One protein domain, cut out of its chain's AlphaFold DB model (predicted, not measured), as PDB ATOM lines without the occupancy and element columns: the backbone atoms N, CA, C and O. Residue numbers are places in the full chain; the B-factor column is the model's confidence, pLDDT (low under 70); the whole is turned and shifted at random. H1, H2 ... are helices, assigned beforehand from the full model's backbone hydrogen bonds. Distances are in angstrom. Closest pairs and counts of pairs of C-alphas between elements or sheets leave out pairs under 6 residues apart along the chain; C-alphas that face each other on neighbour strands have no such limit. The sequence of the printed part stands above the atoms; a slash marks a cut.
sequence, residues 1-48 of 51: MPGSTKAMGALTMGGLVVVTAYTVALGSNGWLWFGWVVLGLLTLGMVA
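This is residues 1 to 48 of the 51 residues of an uncharacterized protein of Streptomyces ipomoeae 91-03 (UniProt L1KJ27). Two long helices fold back on each other as a helical hairpin, joined at one end by a tight turn and spreading from there into a narrow V. The helices meet near the turn, while residues 1 to 16 and 38 to 48, toward the open end, stand free. The printed part has 48 residues with two named helices, H1 then H2, and no named strand; the class is all helix. The whole is loose, with a radius of gyration of the C-alphas of 13.2 A, and flat, spanning 43 by 22 by 5 A.

Begin with the longest helix, H1, residues 3 to 25. Find C-alpha 3 at (-33.085, 17.353, -6.233); from there H1 runs 33.2 A to C-alpha 25 at (-21.119, -3.711, -28.891). H2, residues 30 to 48, measures 26.6 A from first to last C-alpha and ends at C-alpha 48, (-17.811, 14.788, -8.848).

Look at residues 21 to 25 of H1 and 30 to 34 of H2, for with these parts alone the two helices touch. Their closest C-alphas are those of Val 24 and Gly 30, 6.0 A apart. The lines of H1 and H2 stand at a shallow tilt of 20 degrees, and the helices run opposite ways as a hairpin. Their centres are 14.1 A apart. In both H1 and H2, every backbone O i to N i+4 pair is within hydrogen-bond range.

The two C-alphas farthest apart are those of Met 1, the chain's first residue, and Ser 28, at 43.6 A. The printed part has no cut, and the link from H1 to H2, four residues, is tight. In the B-factor column the mean pLDDT of the printed part is 75.8; find values under 70 at residues 1 to 4, 6, 22, 24 to 25, 27 to 28 and 30.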
ATOM      1  N   MET A   1     -38.327  21.174  -3.695       53.69
ATOM      2  CA  MET A   1     -37.885  19.821  -4.107       53.69
ATOM      3  C   MET A   1     -37.161  19.848  -5.470       53.69
ATOM      4  O   MET A   1     -37.698  19.320  -6.431       53.69
ATOM      5  N   PRO A   2     -35.956  20.439  -5.606       60.31
ATOM      6  CA  PRO A   2     -35.249  20.488  -6.900       60.31
ATOM      7  C   PRO A   2     -34.359  19.256  -7.172       60.31
ATOM      8  O   PRO A   2     -33.967  19.006  -8.307       60.31
ATOM      9  N   GLY A   3     -34.023  18.480  -6.132       59.78
ATOM     10  CA  GLY A   3     -33.085  17.353  -6.233       59.78
ATOM     11  C   GLY A   3     -33.651  16.108  -6.923       59.78
ATOM     12  O   GLY A   3     -32.923  15.439  -7.650       59.78
ATOM     13  N   SER A   4     -34.948  15.826  -6.754       65.75
ATOM     14  CA  SER A   4     -35.592  14.625  -7.316       65.75
ATOM     15  C   SER A   4     -35.654  14.668  -8.847       65.75
ATOM     16  O   SER A   4     -35.267  13.714  -9.516       65.75
ATOM     17  N   THR A   5     -36.018  15.818  -9.422       71.81
ATOM     18  CA  THR A   5     -36.041  16.023 -10.880       71.81
ATOM     19  C   THR A   5     -34.644  15.918 -11.496       71.81
ATOM     20  O   THR A   5     -34.478  15.319 -12.557       71.81
ATOM     21  N   LYS A   6     -33.618  16.438 -10.807       65.94
ATOM     22  CA  LYS A   6     -32.217  16.324 -11.241       65.94
ATOM     23  C   LYS A   6     -31.729  14.870 -11.219       65.94
ATOM     24  O   LYS A   6     -31.079  14.436 -12.165       65.94
ATOM     25  N   ALA A   7     -32.067  14.112 -10.175       74.88
ATOM     26  CA  ALA A   7     -31.712  12.698 -10.055       74.88
ATOM     27  C   ALA A   7     -32.424  11.829 -11.104       74.88
ATOM     28  O   ALA A   7     -31.807  10.963 -11.719       74.88
ATOM     29  N   MET A   8     -33.701  12.107 -11.366       81.88
ATOM     30  CA  MET A   8     -34.485  11.406 -12.379       81.88
ATOM     31  C   MET A   8     -33.913  11.630 -13.785       81.88
ATOM     32  O   MET A   8     -33.716  10.670 -14.525       81.88
ATOM     33  N   GLY A   9     -33.544  12.873 -14.113       78.31
ATOM     34  CA  GLY A   9     -32.875  13.190 -15.377       78.31
ATOM     35  C   GLY A   9     -31.515  12.499 -15.533       78.31
ATOM     36  O   GLY A   9     -31.207  11.990 -16.610       78.31
ATOM     37  N   ALA A  10     -30.724  12.418 -14.458       80.44
ATOM     38  CA  ALA A  10     -29.440  11.713 -14.468       80.44
ATOM     39  C   ALA A  10     -29.608  10.202 -14.697       80.44
ATOM     40  O   ALA A  10     -28.846   9.603 -15.455       80.44
ATOM     41  N   LEU A  11     -30.635   9.597 -14.095       82.81
ATOM     42  CA  LEU A  11     -30.947   8.178 -14.265       82.81
ATOM     43  C   LEU A  11     -31.403   7.850 -15.688       82.81
ATOM     44  O   LEU A  11     -30.954   6.856 -16.257       82.81
ATOM     45  N   THR A  12     -32.245   8.688 -16.295       87.94
ATOM     46  CA  THR A  12     -32.680   8.486 -17.684       87.94
ATOM     47  C   THR A  12     -31.514   8.622 -18.659       87.94
ATOM     48  O   THR A  12     -31.344   7.772 -19.530       87.94
ATOM     49  N   MET A  13     -30.671   9.644 -18.484       82.19
ATOM     50  CA  MET A  13     -29.463   9.813 -19.297       82.19
ATOM     51  C   MET A  13     -28.503   8.631 -19.148       82.19
ATOM     52  O   MET A  13     -28.024   8.109 -20.152       82.19
ATOM     53  N   GLY A  14     -28.273   8.157 -17.920       83.81
ATOM     54  CA  GLY A  14     -27.458   6.966 -17.672       83.81
ATOM     55  C   GLY A  14     -28.021   5.722 -18.364       83.81
ATOM     56  O   GLY A  14     -27.277   4.998 -19.022       83.81
ATOM     57  N   GLY A  15     -29.337   5.511 -18.294       84.94
ATOM     58  CA  GLY A  15     -30.007   4.395 -18.966       84.94
ATOM     59  C   GLY A  15     -29.868   4.436 -20.489       84.94
ATOM     60  O   GLY A  15     -29.577   3.414 -21.105       84.94
ATOM     61  N   LEU A  16     -30.007   5.614 -21.101       82.88
ATOM     62  CA  LEU A  16     -29.834   5.776 -22.549       82.88
ATOM     63  C   LEU A  16     -28.393   5.506 -22.987       82.88
ATOM     64  O   LEU A  16     -28.182   4.784 -23.958       82.88
ATOM     65  N   VAL A  17     -27.404   6.005 -22.238       80.50
ATOM     66  CA  VAL A  17     -25.981   5.722 -22.491       80.50
ATOM     67  C   VAL A  17     -25.706   4.218 -22.441       80.50
ATOM     68  O   VAL A  17     -25.012   3.692 -23.312       80.50
ATOM     69  N   VAL A  18     -26.294   3.512 -21.472       79.19
ATOM     70  CA  VAL A  18     -26.170   2.051 -21.335       79.19
ATOM     71  C   VAL A  18     -26.789   1.318 -22.528       79.19
ATOM     72  O   VAL A  18     -26.177   0.396 -23.067       79.19
ATOM     73  N   VAL A  19     -27.969   1.739 -22.986       81.50
ATOM     74  CA  VAL A  19     -28.638   1.115 -24.139       81.50
ATOM     75  C   VAL A  19     -27.856   1.356 -25.433       81.50
ATOM     76  O   VAL A  19     -27.636   0.422 -26.201       81.50
ATOM     77  N   THR A  20     -27.371   2.577 -25.668       75.94
ATOM     78  CA  THR A  20     -26.547   2.895 -26.843       75.94
ATOM     79  C   THR A  20     -25.222   2.130 -26.826       75.94
ATOM     80  O   THR A  20     -24.797   1.622 -27.864       75.94
ATOM     81  N   ALA A  21     -24.599   1.971 -25.654       73.44
ATOM     82  CA  ALA A  21     -23.388   1.170 -25.492       73.44
ATOM     83  C   ALA A  21     -23.595  -0.303 -25.866       73.44
ATOM     84  O   ALA A  21     -22.741  -0.917 -26.510       73.44
ATOM     85  N   TYR A  22     -24.760  -0.843 -25.512       69.12
ATOM     86  CA  TYR A  22     -25.168  -2.195 -25.870       69.12
ATOM     87  C   TYR A  22     -25.325  -2.367 -27.388       69.12
ATOM     88  O   TYR A  22     -24.931  -3.392 -27.942       69.12
ATOM     89  N   THR A  23     -25.825  -1.345 -28.088       72.44
ATOM     90  CA  THR A  23     -25.918  -1.361 -29.557       72.44
ATOM     91  C   THR A  23     -24.543  -1.316 -30.226       72.44
ATOM     92  O   THR A  23     -24.290  -2.080 -31.154       72.44
ATOM     93  N   VAL A  24     -23.633  -0.467 -29.742       67.81
ATOM     94  CA  VAL A  24     -22.267  -0.332 -30.289       67.81
ATOM     95  C   VAL A  24     -21.467  -1.632 -30.140       67.81
ATOM     96  O   VAL A  24     -20.643  -1.961 -30.996       67.81
ATOM     97  N   ALA A  25     -21.763  -2.424 -29.107       60.78
ATOM     98  CA  ALA A  25     -21.119  -3.711 -28.891       60.78
ATOM     99  C   ALA A  25     -21.397  -4.755 -29.985       60.78
ATOM    100  O   ALA A  25     -20.555  -5.623 -30.213       60.78
ATOM    101  N   LEU A  26     -22.527  -4.658 -30.690       70.94
ATOM    102  CA  LEU A  26     -22.930  -5.635 -31.705       70.94
ATOM    103  C   LEU A  26     -22.188  -5.480 -33.051       70.94
ATOM    104  O   LEU A  26     -22.311  -6.360 -33.897       70.94
ATOM    105  N   GLY A  27     -21.431  -4.392 -33.269       67.88
ATOM    106  CA  GLY A  27     -20.869  -4.040 -34.586       67.88
ATOM    107  C   GLY A  27     -19.362  -4.271 -34.800       67.88
ATOM    108  O   GLY A  27     -18.972  -4.747 -35.860       67.88
ATOM    109  N   SER A  28     -18.484  -3.919 -33.854       58.84
ATOM    110  CA  SER A  28     -17.023  -4.124 -33.957       58.84
ATOM    111  C   SER A  28     -16.359  -3.796 -32.615       58.84
ATOM    112  O   SER A  28     -16.605  -2.724 -32.070       58.84
ATOM    113  N   ASN A  29     -15.572  -4.731 -32.060       70.81
ATOM    114  CA  ASN A  29     -14.851  -4.662 -30.772       70.81
ATOM    115  C   ASN A  29     -15.482  -3.757 -29.692       70.81
ATOM    116  O   ASN A  29     -14.832  -2.877 -29.118       70.81
ATOM    117  N   GLY A  30     -16.739  -4.054 -29.347       69.50
ATOM    118  CA  GLY A  30     -17.485  -3.397 -28.268       69.50
ATOM    119  C   GLY A  30     -16.742  -3.329 -26.939       69.50
ATOM    120  O   GLY A  30     -16.992  -2.451 -26.123       69.50
ATOM    121  N   TRP A  31     -15.785  -4.231 -26.746       70.00
ATOM    122  CA  TRP A  31     -15.030  -4.363 -25.517       70.00
ATOM    123  C   TRP A  31     -14.011  -3.250 -25.274       70.00
ATOM    124  O   TRP A  31     -13.885  -2.754 -24.155       70.00
ATOM    125  N   LEU A  32     -13.344  -2.782 -26.328       77.00
ATOM    126  CA  LEU A  32     -12.402  -1.664 -26.232       77.00
ATOM    127  C   LEU A  32     -13.148  -0.341 -26.024       77.00
ATOM    128  O   LEU A  32     -12.742   0.510 -25.234       77.00
ATOM    129  N   TRP A  33     -14.282  -0.204 -26.708       72.75
ATOM    130  CA  TRP A  33     -15.146   0.964 -26.628       72.75
ATOM    131  C   TRP A  33     -15.834   1.072 -25.258       72.75
ATOM    132  O   TRP A  33     -15.838   2.138 -24.644       72.75
ATOM    133  N   PHE A  34     -16.315  -0.050 -24.716       70.75
ATOM    134  CA  PHE A  34     -16.856  -0.123 -23.359       70.75
ATOM    135  C   PHE A  34     -15.805   0.229 -22.300       70.75
ATOM    136  O   PHE A  34     -16.086   1.021 -21.401       70.75
ATOM    137  N   GLY A  35     -14.580  -0.293 -22.439       83.06
ATOM    138  CA  GLY A  35     -13.475   0.016 -21.528       83.06
ATOM    139  C   GLY A  35     -13.196   1.518 -21.418       83.06
ATOM    140  O   GLY A  35     -13.044   2.036 -20.314       83.06
ATOM    141  N   TRP A  36     -13.220   2.239 -22.541       75.75
ATOM    142  CA  TRP A  36     -13.055   3.696 -22.562       75.75
ATOM    143  C   TRP A  36     -14.238   4.463 -21.955       75.75
ATOM    144  O   TRP A  36     -14.017   5.428 -21.220       75.75
ATOM    145  N   VAL A  37     -15.483   4.036 -22.205       81.06
ATOM    146  CA  VAL A  37     -16.685   4.654 -21.606       81.06
ATOM    147  C   VAL A  37     -16.665   4.523 -20.083       81.06
ATOM    148  O   VAL A  37     -16.894   5.501 -19.371       81.06
ATOM    149  N   VAL A  38     -16.335   3.333 -19.579       80.38
ATOM    150  CA  VAL A  38     -16.207   3.057 -18.141       80.38
ATOM    151  C   VAL A  38     -15.112   3.916 -17.516       80.38
ATOM    152  O   VAL A  38     -15.330   4.498 -16.454       80.38
ATOM    153  N   LEU A  39     -13.969   4.060 -18.190       86.12
ATOM    154  CA  LEU A  39     -12.884   4.921 -17.721       86.12
ATOM    155  C   LEU A  39     -13.320   6.394 -17.619       86.12
ATOM    156  O   LEU A  39     -13.036   7.063 -16.622       86.12
ATOM    157  N   GLY A  40     -14.038   6.902 -18.624       83.94
ATOM    158  CA  GLY A  40     -14.554   8.274 -18.642       83.94
ATOM    159  C   GLY A  40     -15.589   8.533 -17.544       83.94
ATOM    160  O   GLY A  40     -15.542   9.571 -16.880       83.94
ATOM    161  N   LEU A  41     -16.477   7.567 -17.296       81.06
ATOM    162  CA  LEU A  41     -17.506   7.672 -16.258       81.06
ATOM    163  C   LEU A  41     -16.909   7.576 -14.848       81.06
ATOM    164  O   LEU A  41     -17.308   8.333 -13.965       81.06
ATOM    165  N   LEU A  42     -15.904   6.716 -14.653       84.56
ATOM    166  CA  LEU A  42     -15.102   6.662 -13.425       84.56
ATOM    167  C   LEU A  42     -14.376   7.980 -13.170       84.56
ATOM    168  O   LEU A  42     -14.370   8.469 -12.045       84.56
ATOM    169  N   THR A  43     -13.810   8.587 -14.210       86.69
ATOM    170  CA  THR A  43     -13.122   9.878 -14.085       86.69
ATOM    171  C   THR A  43     -14.102  10.984 -13.685       86.69
ATOM    172  O   THR A  43     -13.838  11.734 -12.747       86.69
ATOM    173  N   LEU A  44     -15.268  11.052 -14.334       81.25
ATOM    174  CA  LEU A  44     -16.341  11.990 -13.985       81.25
ATOM    175  C   LEU A  44     -16.878  11.771 -12.567       81.25
ATOM    176  O   LEU A  44     -17.075  12.742 -11.840       81.25
ATOM    177  N   GLY A  45     -17.079  10.514 -12.163       79.62
ATOM    178  CA  GLY A  45     -17.504  10.153 -10.813       79.62
ATOM    179  C   GLY A  45     -16.484  10.585  -9.765       79.62
ATOM    180  O   GLY A  45     -16.850  11.226  -8.791       79.62
ATOM    181  N   MET A  46     -15.197  10.339 -10.010       88.44
ATOM    182  CA  MET A  46     -14.119  10.748  -9.106       88.44
ATOM    183  C   MET A  46     -14.002  12.271  -8.981       88.44
ATOM    184  O   MET A  46     -13.801  12.777  -7.880       88.44
ATOM    185  N   VAL A  47     -14.158  13.017 -10.080       80.44
ATOM    186  CA  VAL A  47     -14.172  14.491 -10.053       80.44
ATOM    187  C   VAL A  47     -15.403  15.012  -9.308       80.44
ATOM    188  O   VAL A  47     -15.270  15.911  -8.481       80.44
ATOM    189  N   ALA A  48     -16.577  14.425  -9.541       77.50
ATOM    190  CA  ALA A  48     -17.811  14.788  -8.848       77.50
ATOM    191  C   ALA A  48     -17.805  14.401  -7.357       77.50
ATOM    192  O   ALA A  48     -18.436  15.071  -6.552       77.50
TER     193      ALA A  48